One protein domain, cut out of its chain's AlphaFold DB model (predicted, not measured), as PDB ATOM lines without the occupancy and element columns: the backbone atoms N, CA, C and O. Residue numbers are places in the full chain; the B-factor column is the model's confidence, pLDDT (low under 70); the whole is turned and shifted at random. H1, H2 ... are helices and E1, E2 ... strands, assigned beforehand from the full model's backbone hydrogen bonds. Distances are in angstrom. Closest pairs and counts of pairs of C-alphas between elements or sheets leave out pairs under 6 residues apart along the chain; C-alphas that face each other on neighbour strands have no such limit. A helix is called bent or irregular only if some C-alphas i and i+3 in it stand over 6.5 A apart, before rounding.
ATOM      1  N   VAL A   2      18.322  54.931 132.136       46.44
ATOM      2  CA  VAL A   2      18.160  55.584 130.830       46.44
ATOM      3  C   VAL A   2      19.452  55.315 130.061       46.44
ATOM      4  O   VAL A   2      20.533  55.381 130.634       46.44
ATOM      5  N   HIS A   3      19.288  54.876 128.820       50.97
ATOM      6  CA  HIS A   3      20.285  54.382 127.873       50.97
ATOM      7  C   HIS A   3      21.723  54.917 128.050       50.97
ATOM      8  O   HIS A   3      21.946  56.126 128.053       50.97
ATOM      9  N   ALA A   4      22.693  54.004 128.117       59.41
ATOM     10  CA  ALA A   4      24.118  54.293 127.993       59.41
ATOM     11  C   ALA A   4      24.679  53.455 126.838       59.41
ATOM     12  O   ALA A   4      24.352  52.268 126.728       59.41
ATOM     13  N   GLU A   5      25.486  54.062 125.968       64.38
ATOM     14  CA  GLU A   5      26.158  53.320 124.902       64.38
ATOM     15  C   GLU A   5      27.167  52.324 125.495       64.38
ATOM     16  O   GLU A   5      27.687  52.512 126.599       64.38
ATOM     17  N   ALA A   6      27.444  51.235 124.775       69.81
ATOM     18  CA  ALA A   6      28.424  50.252 125.219       69.81
ATOM     19  C   ALA A   6      29.795  50.926 125.418       69.81
ATOM     20  O   ALA A   6      30.332  51.543 124.501       69.81
ATOM     21  N   GLY A   7      30.355  50.809 126.625       75.38
ATOM     22  CA  GLY A   7      31.621  51.455 126.982       75.38
ATOM     23  C   GLY A   7      31.505  52.923 127.411       75.38
ATOM     24  O   GLY A   7      32.537  53.573 127.581       75.38
ATOM     25  N   ALA A   8      30.291  53.446 127.616       82.50
ATOM     26  CA  ALA A   8      30.094  54.748 128.239       82.50
ATOM     27  C   ALA A   8      30.618  54.745 129.681       82.50
ATOM     28  O   ALA A   8      30.248  53.901 130.500       82.50
ATOM     29  N   THR A   9      31.477  55.714 129.978       88.25
ATOM     30  CA  THR A   9      32.007  55.969 131.316       88.25
ATOM     31  C   THR A   9      31.975  57.459 131.599       88.25
ATOM     32  O   THR A   9      32.034  58.281 130.674       88.25
ATOM     33  N   SER A  10      31.902  57.804 132.880       88.31
ATOM     34  CA  SER A  10      31.863  59.192 133.331       88.31
ATOM     35  C   SER A  10      32.922  59.452 134.378       88.31
ATOM     36  O   SER A  10      33.082  58.683 135.319       88.31
ATOM     37  N   LEU A  11      33.632  60.561 134.219       88.94
ATOM     38  CA  LEU A  11      34.617  61.018 135.178       88.94
ATOM     39  C   LEU A  11      33.945  61.960 136.174       88.94
ATOM     40  O   LEU A  11      33.426  63.012 135.796       88.94
ATOM     41  N   TRP A  12      33.985  61.572 137.439       89.00
ATOM     42  CA  TRP A  12      33.544  62.359 138.575       89.00
ATOM     43  C   TRP A  12      34.745  63.016 139.232       89.00
ATOM     44  O   TRP A  12      35.742  62.351 139.513       89.00
ATOM     45  N   VAL A  13      34.628  64.312 139.501       87.50
ATOM     46  CA  VAL A  13      35.532  65.046 140.386       87.50
ATOM     47  C   VAL A  13      34.700  65.618 141.518       87.50
ATOM     48  O   VAL A  13      33.702  66.286 141.257       87.50
ATOM     49  N   MET A  14      35.074  65.309 142.753       88.81
ATOM     50  CA  MET A  14      34.253  65.544 143.939       88.81
ATOM     51  C   MET A  14      35.110  66.052 145.097       88.81
ATOM     52  O   MET A  14      36.300  65.750 145.151       88.81
ATOM     53  N   THR A  15      34.507  66.742 146.059       87.12
ATOM     54  CA  THR A  15      35.148  67.097 147.333       87.12
ATOM     55  C   THR A  15      34.462  66.444 148.521       87.12
ATOM     56  O   THR A  15      33.306  66.021 148.444       87.12
ATOM     57  N   GLY A  16      35.164  66.405 149.655       85.25
ATOM     58  CA  GLY A  16      34.516  66.182 150.941       85.25
ATOM     59  C   GLY A  16      33.637  67.373 151.333       85.25
ATOM     60  O   GLY A  16      33.840  68.498 150.874       85.25
ATOM     61  N   THR A  17      32.677  67.133 152.227       85.62
ATOM     62  CA  THR A  17      31.813  68.177 152.805       85.62
ATOM     63  C   THR A  17      32.620  69.291 153.475       85.62
ATOM     64  O   THR A  17      32.290  70.462 153.326       85.62
ATOM     65  N   ALA A  18      33.694  68.940 154.191       87.31
ATOM     66  CA  ALA A  18      34.539  69.903 154.901       87.31
ATOM     67  C   ALA A  18      35.347  70.813 153.958       87.31
ATOM     68  O   ALA A  18      35.744  71.904 154.350       87.31
ATOM     69  N   ASP A  19      35.565  70.375 152.717       87.19
ATOM     70  CA  ASP A  19      36.381  71.079 151.726       87.19
ATOM     71  C   ASP A  19      35.543  71.978 150.802       87.19
ATOM     72  O   ASP A  19      36.091  72.757 150.022       87.19
ATOM     73  N   ALA A  20      34.213  71.861 150.864       83.12
ATOM     74  CA  ALA A  20      33.299  72.545 149.956       83.12
ATOM     75  C   ALA A  20      33.358  74.073 150.098       83.12
ATOM     76  O   ALA A  20      33.350  74.780 149.094       83.12
ATOM     77  N   GLU A  21      33.464  74.578 151.329       84.94
ATOM     78  CA  GLU A  21      33.567  76.015 151.609       84.94
ATOM     79  C   GLU A  21      34.886  76.595 151.087       84.94
ATOM     80  O   GLU A  21      34.878  77.552 150.317       84.94
ATOM     81  N   ALA A  22      36.013  75.946 151.391       87.94
ATOM     82  CA  ALA A  22      37.323  76.360 150.891       87.94
ATOM     83  C   ALA A  22      37.402  76.318 149.351       87.94
ATOM     84  O   ALA A  22      38.019  77.183 148.726       87.94
ATOM     85  N   LEU A  23      36.746  75.342 148.712       86.69
ATOM     86  CA  LEU A  23      36.621  75.324 147.256       86.69
ATOM     87  C   LEU A  23      35.736  76.471 146.741       86.69
ATOM     88  O   LEU A  23      36.062  77.060 145.711       86.69
ATOM     89  N   ALA A  24      34.636  76.795 147.425       85.44
ATOM     90  CA  ALA A  24      33.762  77.908 147.053       85.44
ATOM     91  C   ALA A  24      34.505  79.251 147.112       85.44
ATOM     92  O   ALA A  24      34.416  80.044 146.174       85.44
ATOM     93  N   GLU A  25      35.283  79.471 148.174       88.06
ATOM     94  CA  GLU A  25      36.147  80.644 148.326       88.06
ATOM     95  C   GLU A  25      37.170  80.729 147.191       88.06
ATOM     96  O   GLU A  25      37.286  81.771 146.544       88.06
ATOM     97  N   HIS A  26      37.854  79.622 146.879       87.81
ATOM     98  CA  HIS A  26      38.779  79.554 145.745       87.81
ATOM     99  C   HIS A  26      38.094  79.917 144.427       87.81
ATOM    100  O   HIS A  26      38.611  80.742 143.673       87.81
ATOM    101  N   CYS A  27      36.908  79.361 144.165       86.88
ATOM    102  CA  CYS A  27      36.133  79.684 142.970       86.88
ATOM    103  C   CYS A  27      35.855  81.188 142.882       86.88
ATOM    104  O   CYS A  27      36.086  81.788 141.830       86.88
ATOM    105  N   ALA A  28      35.457  81.815 143.992       86.38
ATOM    106  CA  ALA A  28      35.205  83.250 144.029       86.38
ATOM    107  C   ALA A  28      36.460  84.064 143.661       86.38
ATOM    108  O   ALA A  28      36.352  85.053 142.934       86.38
ATOM    109  N   THR A  29      37.660  83.625 144.072       89.56
ATOM    110  CA  THR A  29      38.920  84.307 143.704       89.56
ATOM    111  C   THR A  29      39.223  84.272 142.205       89.56
ATOM    112  O   THR A  29      39.842  85.198 141.683       89.56
ATOM    113  N   ILE A  30      38.755  83.239 141.498       88.06
ATOM    114  CA  ILE A  30      38.922  83.086 140.046       88.06
ATOM    115  C   ILE A  30      37.690  83.558 139.256       88.06
ATOM    116  O   ILE A  30      37.579  83.275 138.062       88.06
ATOM    117  N   GLY A  31      36.770  84.281 139.907       85.19
ATOM    118  CA  GLY A  31      35.566  84.832 139.283       85.19
ATOM    119  C   GLY A  31      34.549  83.769 138.869       85.19
ATOM    120  O   GLY A  31      33.873  83.940 137.857       85.19
ATOM    121  N   LYS A  32      34.490  82.659 139.611       83.50
ATOM    122  CA  LYS A  32      33.542  81.562 139.412       83.50
ATOM    123  C   LYS A  32      32.745  81.296 140.680       83.50
ATOM    124  O   LYS A  32      33.201  81.550 141.791       83.50
ATOM    125  N   HIS A  33      31.586  80.691 140.520       74.62
ATOM    126  CA  HIS A  33      30.722  80.280 141.609       74.62
ATOM    127  C   HIS A  33      30.422  78.786 141.512       74.62
ATOM    128  O   HIS A  33      30.192  78.238 140.433       74.62
ATOM    129  N   LEU A  34      30.397  78.117 142.668       72.62
ATOM    130  CA  LEU A  34      29.836  76.772 142.802       72.62
ATOM    131  C   LEU A  34      28.301  76.866 142.806       72.62
ATOM    132  O   LEU A  34      27.657  76.560 143.803       72.62
ATOM    133  N   ASP A  35      27.720  77.339 141.705       63.25
ATOM    134  CA  ASP A  35      26.271  77.457 141.536       63.25
ATOM    135  C   ASP A  35      25.780  76.631 140.336       63.25
ATOM    136  O   ASP A  35      26.522  76.296 139.405       63.25
ATOM    137  N   VAL A  36      24.497  76.292 140.372       53.53
ATOM    138  CA  VAL A  36      23.758  75.566 139.346       53.53
ATOM    139  C   VAL A  36      23.603  76.466 138.117       53.53
ATOM    140  O   VAL A  36      22.597  77.140 137.932       53.53
ATOM    141  N   GLY A  37      24.616  76.482 137.249       52.62
ATOM    142  CA  GLY A  37      24.560  77.198 135.968       52.62
ATOM    143  C   GLY A  37      25.895  77.726 135.454       52.62
ATOM    144  O   GLY A  37      25.998  78.059 134.273       52.62
ATOM    145  N   GLU A  38      26.928  77.773 136.296       62.28
ATOM    146  CA  GLU A  38      28.240  78.275 135.890       62.28
ATOM    147  C   GLU A  38      29.116  77.229 135.193       62.28
ATOM    148  O   GLU A  38      28.897  76.023 135.253       62.28
ATOM    149  N   ARG A  39      30.128  77.695 134.459       64.75
ATOM    150  CA  ARG A  39      31.001  76.844 133.642       64.75
ATOM    151  C   ARG A  39      31.846  75.930 134.539       64.75
ATOM    152  O   ARG A  39      32.639  76.422 135.335       64.75
ATOM    153  N   ALA A  40      31.736  74.616 134.332       73.69
ATOM    154  CA  ALA A  40      32.500  73.604 135.065       73.69
ATOM    155  C   ALA A  40      34.010  73.915 135.120       73.69
ATOM    156  O   ALA A  40      34.609  74.300 134.106       73.69
ATOM    157  N   LEU A  41      34.624  73.690 136.285       80.50
ATOM    158  CA  LEU A  41      36.043  73.950 136.531       80.50
ATOM    159  C   LEU A  41      36.922  73.044 135.664       80.50
ATOM    160  O   LEU A  41      36.659  71.843 135.515       80.50
ATOM    161  N   SER A  42      37.967  73.617 135.073       81.50
ATOM    162  CA  SER A  42      39.014  72.863 134.393       81.50
ATOM    163  C   SER A  42      39.871  72.100 135.410       81.50
ATOM    164  O   SER A  42      39.884  72.410 136.601       81.50
ATOM    165  N   VAL A  43      40.608  71.090 134.943       78.81
ATOM    166  CA  VAL A  43      41.540  70.343 135.804       78.81
ATOM    167  C   VAL A  43      42.626  71.261 136.367       78.81
ATOM    168  O   VAL A  43      43.008  71.106 137.522       78.81
ATOM    169  N   ASP A  44      43.097  72.233 135.587       83.81
ATOM    170  CA  ASP A  44      44.136  73.164 136.033       83.81
ATOM    171  C   ASP A  44      43.612  74.142 137.093       83.81
ATOM    172  O   ASP A  44      44.308  74.430 138.062       83.81
ATOM    173  N   GLU A  45      42.357  74.581 136.976       86.50
ATOM    174  CA  GLU A  45      41.706  75.422 137.990       86.50
ATOM    175  C   GLU A  45      41.467  74.663 139.299       86.50
ATOM    176  O   GLU A  45      41.641  75.227 140.378       86.50
ATOM    177  N   LEU A  46      41.118  73.376 139.204       83.31
ATOM    178  CA  LEU A  46      40.989  72.487 140.360       83.31
ATOM    179  C   LEU A  46      42.343  72.202 141.015       83.31
ATOM    180  O   LEU A  46      42.428  72.136 142.234       83.31
ATOM    181  N   ARG A  47      43.414  72.065 140.226       84.19
ATOM    182  CA  ARG A  47      44.785  71.921 140.745       84.19
ATOM    183  C   ARG A  47      45.292  73.176 141.443       84.19
ATOM    184  O   ARG A  47      46.147  73.064 142.312       84.19
ATOM    185  N   ALA A  48      44.797  74.344 141.045       89.38
ATOM    186  CA  ALA A  48      45.135  75.613 141.675       89.38
ATOM    187  C   ALA A  48      44.394  75.846 143.002       89.38
ATOM    188  O   ALA A  48      44.673  76.842 143.667       89.38
ATOM    189  N   ALA A  49      43.458  74.964 143.381       87.00
ATOM    190  CA  ALA A  49      42.774  75.047 144.664       87.00
ATOM    191  C   ALA A  49      43.768  74.922 145.836       87.00
ATOM    192  O   ALA A  49      44.853  74.348 145.675       87.00
ATOM    193  N   PRO A  50      43.416  75.436 147.030       87.12
ATOM    194  CA  PRO A  50      44.268  75.329 148.206       87.12
ATOM    195  C   PRO A  50      44.698  73.876 148.471       87.12
ATOM    196  O   PRO A  50      43.862  72.978 148.362       87.12
ATOM    197  N   PRO A  51      45.950  73.613 148.896       84.19
ATOM    198  CA  PRO A  51      46.433  72.250 149.156       84.19
ATOM    199  C   PRO A  51      45.641  71.486 150.225       84.19
ATOM    200  O   PRO A  51      45.764  70.270 150.337       84.19
ATOM    201  N   THR A  52      44.870  72.207 151.039       85.69
ATOM    202  CA  THR A  52      43.981  71.655 152.062       85.69
ATOM    203  C   THR A  52      42.701  71.060 151.484       85.69
ATOM    204  O   THR A  52      42.084  70.249 152.156       85.69
ATOM    205  N   VAL A  53      42.307  71.447 150.268       85.81
ATOM    206  CA  VAL A  53      41.092  70.966 149.607       85.81
ATOM    207  C   VAL A  53      41.366  69.600 148.988       85.81
ATOM    208  O   VAL A  53      42.113  69.475 148.014       85.81
ATOM    209  N   VAL A  54      40.734  68.560 149.530       86.56
ATOM    210  CA  VAL A  54      40.877  67.201 149.002       86.56
ATOM    211  C   VAL A  54      39.898  66.959 147.854       86.56
ATOM    212  O   VAL A  54      38.679  67.061 148.003       86.56
ATOM    213  N   MET A  55      40.454  66.584 146.701       87.62
ATOM    214  CA  MET A  55      39.707  66.215 145.500       87.62
ATOM    215  C   MET A  55      39.719  64.700 145.306       87.62
ATOM    216  O   MET A  55      40.778  64.075 145.248       87.62
ATOM    217  N   TYR A  56      38.540  64.118 145.128       88.00
ATOM    218  CA  TYR A  56      38.343  62.721 144.762       88.00
ATOM    219  C   TYR A  56      38.026  62.629 143.276       88.00
ATOM    220  O   TYR A  56      37.150  63.337 142.778       88.00
ATOM    221  N   VAL A  57      38.716  61.736 142.570       89.12
ATOM    222  CA  VAL A  57      38.482  61.476 141.148       89.12
ATOM    223  C   VAL A  57      38.074  60.021 140.971       89.12
ATOM    224  O   VAL A  57      38.758  59.125 141.464       89.12
ATOM    225  N   HIS A  58      36.964  59.784 140.276       88.81
ATOM    226  CA  HIS A  58      36.438  58.440 140.049       88.81
ATOM    227  C   HIS A  58      35.887  58.285 138.630       88.81
ATOM    228  O   HIS A  58      35.155  59.145 138.147       88.81
ATOM    229  N   GLU A  59      36.216  57.178 137.964       90.88
ATOM    230  CA  GLU A  59      35.593  56.794 136.696       90.88
ATOM    231  C   GLU A  59      34.439  55.823 136.973       90.88
ATOM    232  O   GLU A  59      34.669  54.690 137.384       90.88
ATOM    233  N   GLN A  60      33.211  56.281 136.733       88.56
ATOM    234  CA  GLN A  60      31.982  55.507 136.878       88.56
ATOM    235  C   GLN A  60      31.703  54.702 135.602       88.56
ATOM    236  O   GLN A  60      31.670  55.271 134.503       88.56
ATOM    237  N   GLN A  61      31.430  53.408 135.755       87.75
ATOM    238  CA  GLN A  61      30.966  52.511 134.696       87.75
ATOM    239  C   GLN A  61      29.445  52.295 134.749       87.75
ATOM    240  O   GLN A  61      28.764  52.617 135.726       87.75
ATOM    241  N   VAL A  62      28.879  51.731 133.677       84.75
ATOM    242  CA  VAL A  62      27.461  51.340 133.652       84.75
ATOM    243  C   VAL A  62      27.200  50.272 134.714       84.75
ATOM    244  O   VAL A  62      27.784  49.195 134.675       84.75
ATOM    245  N   GLY A  63      26.275  50.568 135.627       82.44
ATOM    246  CA  GLY A  63      25.935  49.707 136.762       82.44
ATOM    247  C   GLY A  63      26.465  50.226 138.099       82.44
ATOM    248  O   GLY A  63      25.897  49.880 139.133       82.44
ATOM    249  N   ASP A  64      27.462  51.113 138.085       86.56
ATOM    250  CA  ASP A  64      27.988  51.726 139.303       86.56
ATOM    251  C   ASP A  64      27.020  52.766 139.872       86.56
ATOM    252  O   ASP A  64      26.378  53.533 139.143       86.56
ATOM    253  N   ILE A  65      26.979  52.845 141.201       86.38
ATOM    254  CA  ILE A  65      26.254  53.880 141.937       86.38
ATOM    255  C   ILE A  65      27.279  54.806 142.587       86.38
ATOM    256  O   ILE A  65      28.101  54.365 143.386       86.38
ATOM    257  N   VAL A  66      27.196  56.098 142.267       86.19
ATOM    258  CA  VAL A  66      27.983  57.149 142.923       86.19
ATOM    259  C   VAL A  66      27.107  57.819 143.972       86.19
ATOM    260  O   VAL A  66      26.005  58.274 143.667       86.19
ATOM    261  N   VAL A  67      27.596  57.871 145.209       86.25
ATOM    262  CA  VAL A  67      26.922  58.527 146.334       86.25
ATOM    263  C   VAL A  67      27.724  59.761 146.717       86.25
ATOM    264  O   VAL A  67      28.909  59.654 147.027       86.25
ATOM    265  N   LEU A  68      27.073  60.923 146.695       83.25
ATOM    266  CA  LEU A  68      27.674  62.185 147.113       83.25
ATOM    267  C   LEU A  68      27.262  62.507 148.550       83.25
ATOM    268  O   LEU A  68      26.068  62.422 148.861       83.25
ATOM    269  N   PRO A  69      28.212  62.876 149.427       80.00
ATOM    270  CA  PRO A  69      27.867  63.350 150.749       80.00
ATOM    271  C   PRO A  69      27.181  64.727 150.667       80.00
ATOM    272  O   PRO A  69      27.403  65.482 149.714       80.00
ATOM    273  N   PRO A  70      26.382  65.086 151.680       79.38
ATOM    274  CA  PRO A  70      25.752  66.396 151.786       79.38
ATOM    275  C   PRO A  70      26.770  67.528 151.653       79.38
ATOM    276  O   PRO A  70      27.852  67.472 152.242       79.38
ATOM    277  N   LEU A  71      26.410  68.556 150.883       75.62
ATOM    278  CA  LEU A  71      27.220  69.752 150.614       75.62
ATOM    279  C   LEU A  71      28.572  69.495 149.923       75.62
ATOM    280  O   LEU A  71      29.332  70.437 149.728       75.62
ATOM    281  N   GLY A  72      28.890  68.259 149.531       76.75
ATOM    282  CA  GLY A  72      30.061  67.985 148.701       76.75
ATOM    283  C   GLY A  72      29.880  68.586 147.308       76.75
ATOM    284  O   GLY A  72      28.857  68.366 146.658       76.75
ATOM    285  N   ALA A  73      30.877  69.330 146.825       81.62
ATOM    286  CA  ALA A  73      30.874  69.798 145.447       81.62
ATOM    287  C   ALA A  73      31.227  68.630 144.519       81.62
ATOM    288  O   ALA A  73      32.129  67.845 144.812       81.62
ATOM    289  N   ALA A  74      30.535  68.516 143.386       84.56
ATOM    290  CA  ALA A  74      30.820  67.495 142.389       84.56
ATOM    291  C   ALA A  74      30.620  68.028 140.971       84.56
ATOM    292  O   ALA A  74      29.682  68.776 140.694       84.56
ATOM    293  N   GLN A  75      31.479  67.591 140.055       84.75
ATOM    294  CA  GLN A  75      31.277  67.741 138.620       84.75
ATOM    295  C   GLN A  75      31.461  66.397 137.922       84.75
ATOM    296  O   GLN A  75      32.380  65.637 138.231       84.75
ATOM    297  N   VAL A  76      30.592  66.127 136.953       85.19
ATOM    298  CA  VAL A  76      30.625  64.914 136.135       85.19
ATOM    299  C   VAL A  76      30.769  65.286 134.667       85.19
ATOM    300  O   VAL A  76      30.155  66.241 134.184       85.19
ATOM    301  N   ARG A  77      31.606  64.542 133.945       84.31
ATOM    302  CA  ARG A  77      31.760  64.668 132.492       84.31
ATOM    303  C   ARG A  77      31.804  63.278 131.853       84.31
ATOM    304  O   ARG A  77      32.427  62.388 132.433       84.31
ATOM    305  N   PRO A  78      31.210  63.076 130.665       83.81
ATOM    306  CA  PRO A  78      31.461  61.871 129.883       83.81
ATOM    307  C   PRO A  78      32.960  61.745 129.598       83.81
ATOM    308  O   PRO A  78      33.610  62.742 129.282       83.81
ATOM    309  N   ASN A  79      33.500  60.534 129.712       82.88
ATOM    310  CA  ASN A  79      34.915  60.262 129.465       82.88
ATOM    311  C   ASN A  79      35.138  59.616 128.087       82.88
ATOM    312  O   ASN A  79      35.972  60.081 127.317       82.88
ATOM    313  N   ARG A  80      34.374  58.564 127.748       81.69
ATOM    314  CA  ARG A  80      34.588  57.777 126.512       81.69
ATOM    315  C   ARG A  80      33.464  57.876 125.487       81.69
ATOM    316  O   ARG A  80      33.726  58.123 124.316       81.69
ATOM    317  N   ALA A  81      32.229  57.671 125.925       79.56
ATOM    318  CA  ALA A  81      31.040  57.711 125.083       79.56
ATOM    319  C   ALA A  81      29.925  58.478 125.811       79.56
ATOM    320  O   ALA A  81      30.024  58.671 127.029       79.56
ATOM    321  N   PRO A  82      28.880  58.937 125.100       79.25
ATOM    322  CA  PRO A  82      27.745  59.603 125.720       79.25
ATOM    323  C   PRO A  82      27.150  58.758 126.853       79.25
ATOM    324  O   PRO A  82      26.758  57.606 126.660       79.25
ATOM    325  N   ALA A  83      27.078  59.354 128.040       76.94
ATOM    326  CA  ALA A  83      26.520  58.732 129.230       76.94
ATOM    327  C   ALA A  83      25.230  59.447 129.641       76.94
ATOM    328  O   ALA A  83      25.141  60.677 129.594       76.94
ATOM    329  N   CYS A  84      24.232  58.673 130.066       80.19
ATOM    330  CA  CYS A  84      23.023  59.196 130.684       80.19
ATOM    331  C   CYS A  84      23.028  58.870 132.179       80.19
ATOM    332  O   CYS A  84      23.180  57.714 132.570       80.19
ATOM    333  N   HIS A  85      22.834  59.892 133.012       76.44
ATOM    334  CA  HIS A  85      22.775  59.750 134.462       76.44
ATOM    335  C   HIS A  85      21.363  60.027 134.959       76.44
ATOM    336  O   HIS A  85      20.750  61.031 134.601       76.44
ATOM    337  N   ILE A  86      20.872  59.153 135.831       80.25
ATOM    338  CA  ILE A  86      19.708  59.435 136.666       80.25
ATOM    339  C   ILE A  86      20.261  59.768 138.041       80.25
ATOM    340  O   ILE A  86      21.013  58.970 138.596       80.25
ATOM    341  N   THR A  87      19.883  60.920 138.588       80.81
ATOM    342  CA  THR A  87      20.251  61.275 139.959       80.81
ATOM    343  C   THR A  87      19.010  61.484 140.801       80.81
ATOM    344  O   THR A  87      17.990  61.969 140.313       80.81
ATOM    345  N   HIS A  88      19.106  61.098 142.067       80.00
ATOM    346  CA  HIS A  88      18.065  61.288 143.055       80.00
ATOM    347  C   HIS A  88      18.676  61.942 144.293       80.00
ATOM    348  O   HIS A  88      19.647  61.427 144.845       80.00
ATOM    349  N   ALA A  89      18.111  63.072 144.715       79.50
ATOM    350  CA  ALA A  89      18.478  63.710 145.969       79.50
ATOM    351  C   ALA A  89      17.652  63.084 147.097       79.50
ATOM    352  O   ALA A  89      16.424  63.137 147.074       79.50
ATOM    353  N   CYS A  90      18.331  62.492 148.076       75.06
ATOM    354  CA  CYS A  90      17.716  61.974 149.289       75.06
ATOM    355  C   CYS A  90      18.178  62.838 150.464       75.06
ATOM    356  O   CYS A  90      19.376  62.933 150.714       75.06
ATOM    357  N   MET A  91      17.236  63.475 151.162       69.56
ATOM    358  CA  MET A  91      17.516  64.290 152.346       69.56
ATOM    359  C   MET A  91      17.069  63.520 153.593       69.56
ATOM    360  O   MET A  91      15.862  63.420 153.828       69.56
ATOM    361  N   PRO A  92      17.993  62.952 154.389       67.06
ATOM    362  CA  PRO A  92      17.622  62.305 155.641       67.06
ATOM    363  C   PRO A  92      17.071  63.341 156.633       67.06
ATOM    364  O   PRO A  92      17.517  64.489 156.651       67.06
ATOM    365  N   ASP A  93      16.135  62.942 157.501       63.25
ATOM    366  CA  ASP A  93      15.436  63.848 158.440       63.25
ATOM    367  C   ASP A  93      16.372  64.723 159.296       63.25
ATOM    368  O   ASP A  93      16.019  65.837 159.678       63.25
ATOM    369  N   ARG A  94      17.603  64.266 159.566       59.50
ATOM    370  CA  ARG A  94      18.607  65.024 160.336       59.50
ATOM    371  C   ARG A  94      19.176  66.249 159.608       59.50
ATOM    372  O   ARG A  94      19.798  67.086 160.256       59.50
ATOM    373  N   GLU A  95      18.978  66.363 158.299       56.19
ATOM    374  CA  GLU A  95      19.595  67.400 157.459       56.19
ATOM    375  C   GLU A  95      18.592  68.386 156.860       56.19
ATOM    376  O   GLU A  95      18.989  69.415 156.317       56.19
ATOM    377  N   GLN A  96      17.288  68.155 157.047       54.94
ATOM    378  CA  GLN A  96      16.219  69.021 156.532       54.94
ATOM    379  C   GLN A  96      16.285  70.471 157.055       54.94
ATOM    380  O   GLN A  96      15.752  71.372 156.411       54.94
ATOM    381  N   GLY A  97      16.971  70.723 158.177       48.81
ATOM    382  CA  GLY A  97      17.172  72.065 158.744       48.81
ATOM    383  C   GLY A  97      18.435  72.805 158.280       48.81
ATOM    384  O   GLY A  97      18.621  73.961 158.652       48.81
ATOM    385  N   ARG A  98      19.320  72.169 157.499       50.09
ATOM    386  CA  ARG A  98      20.584  72.750 157.012       50.09
ATOM    387  C   ARG A  98      20.552  72.897 155.492       50.09
ATOM    388  O   ARG A  98      21.327  72.271 154.779       50.09
ATOM    389  N   GLN A  99      19.644  73.722 154.978       45.03
ATOM    390  CA  GLN A  99      19.760  74.159 153.589       45.03
ATOM    391  C   GLN A  99      20.925  75.144 153.466       45.03
ATOM    392  O   GLN A  99      20.852  76.262 153.965       45.03
ATOM    393  N   SER A 100      21.979  74.736 152.766       37.16
ATOM    394  CA  SER A 100      22.805  75.669 152.007       37.16
ATOM    395  C   SER A 100      23.226  74.999 150.701       37.16
ATOM    396  O   SER A 100      23.422  73.790 150.627       37.16
ATOM    397  N   SER A 101      23.231  75.786 149.644       38.12
ATOM    398  CA  SER A 101      23.379  75.426 148.237       38.12
ATOM    399  C   SER A 101      24.634  74.601 147.922       38.12
ATOM    400  O   SER A 101      25.733  75.136 147.995       38.12
ATOM    401  N   ALA A 102      24.486  73.339 147.505       36.94
ATOM    402  CA  ALA A 102      25.492  72.632 146.697       36.94
ATOM    403  C   ALA A 102      24.936  71.291 146.186       36.94
ATOM    404  O   ALA A 102      25.332  70.220 146.633       36.94
ATOM    405  N   ILE A 103      24.002  71.324 145.234       39.78
ATOM    406  CA  ILE A 103      23.813  70.185 144.324       39.78
ATOM    407  C   ILE A 103      24.046  70.719 142.915       39.78
ATOM    408  O   ILE A 103      23.123  71.143 142.223       39.78
ATOM    409  N   ALA A 104      25.314  70.751 142.512       38.44
ATOM    410  CA  ALA A 104      25.709  71.117 141.161       38.44
ATOM    411  C   ALA A 104      25.421  69.941 140.214       38.44
ATOM    412  O   ALA A 104      26.224  69.023 140.048       38.44
ATOM    413  N   HIS A 105      24.241  69.946 139.593       38.28
ATOM    414  CA  HIS A 105      23.917  69.009 138.523       38.28
ATOM    415  C   HIS A 105      24.460  69.505 137.182       38.28
ATOM    416  O   HIS A 105      23.845  70.330 136.513       38.28
ATOM    417  N   PHE A 106      25.589  68.942 136.751       37.62
ATOM    418  CA  PHE A 106      26.104  69.118 135.395       37.62
ATOM    419  C   PHE A 106      25.704  67.938 134.508       37.62
ATOM    420  O   PHE A 106      26.393  66.926 134.441       37.62
ATOM    421  N   ALA A 107      24.598  68.077 133.777       32.53
ATOM    422  CA  ALA A 107      24.371  67.274 132.581       32.53
ATOM    423  C   ALA A 107      25.171  67.915 131.438       32.53
ATOM    424  O   ALA A 107      24.816  68.988 130.945       32.53
ATOM    425  N   SER A 108      26.282  67.299 131.023       33.34
ATOM    426  CA  SER A 108      26.976  67.758 129.818       33.34
ATOM    427  C   SER A 108      26.009  67.657 128.638       33.34
ATOM    428  O   SER A 108      25.378  66.616 128.455       33.34
ATOM    429  N   HIS A 109      25.894  68.723 127.847       29.64
ATOM    430  CA  HIS A 109      25.111  68.742 126.618       29.64
ATOM    431  C   HIS A 109      25.530  67.580 125.703       29.64
ATOM    432  O   HIS A 109      26.510  67.684 124.964       29.64
ATOM    433  N   ALA A 110      24.749  66.500 125.691       30.69
ATOM    434  CA  ALA A 110      24.698  65.614 124.545       30.69
ATOM    435  C   ALA A 110      24.061  66.428 123.415       30.69
ATOM    436  O   ALA A 110      22.839  66.547 123.320       30.69
ATOM    437  N   ARG A 111      24.886  67.063 122.573       28.27
ATOM    438  CA  ARG A 111      24.406  67.515 121.269       28.27
ATOM    439  C   ARG A 111      23.999  66.255 120.515       28.27
ATOM    440  O   ARG A 111      24.850  65.559 119.972       28.27
TER     441      ARG A 111
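What this domain is: This is residues 2 to 111 of the 119 residues of an uncharacterized protein of Tilletiopsis washingtonensis (UniProt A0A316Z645). There is little regular structure: a small antiparallel sheet, E2 E1 E3, sits among long loops, with H1 at one end, H2 near H1, and residues 79 to 111 looping out and folding back. The 110 printed residues, 37 in named elements, hold E1, H1, H2, E2, E3 in that order, class mixed. It is compact, radius of gyration of the C-alphas 14.5 A, spanning 39 by 37 by 23 A.

How they stand to each other: E1, residues 9 to 15, is antiparallel to E2, residues 55 to 61, at 157 degrees; N 12 and O 58, 2.8 A apart, are within hydrogen-bond range. E1 is antiparallel to E3, residues 74 to 78, at 165 degrees; N 13 and O 75, 2.9 A, are within range. H1, residues 17 to 29, only grazes the sheet with residues 19 to 23. H1 is irregular, C-alphas 18 and 21 being 7.0 A apart; 7 of its 9 O i to N i+4 pairs are within range. H2, residues 43 to 47, has every such pair within range.

Where its parts are: E1 runs 19.8 A from C-alpha 9 at (32.007, 55.969, 131.316), H1 19.8 A, H2 6.1 A, E2 19.5 A, and E3 13.7 A to C-alpha 78 at (31.461, 61.871, 129.883).

The domain as a whole: The printed part has no cut. Links H1 to H2 and E2 to E3 are long. Residues 2 to 6, 35 to 39 and 91 to 111 are under pLDDT 70.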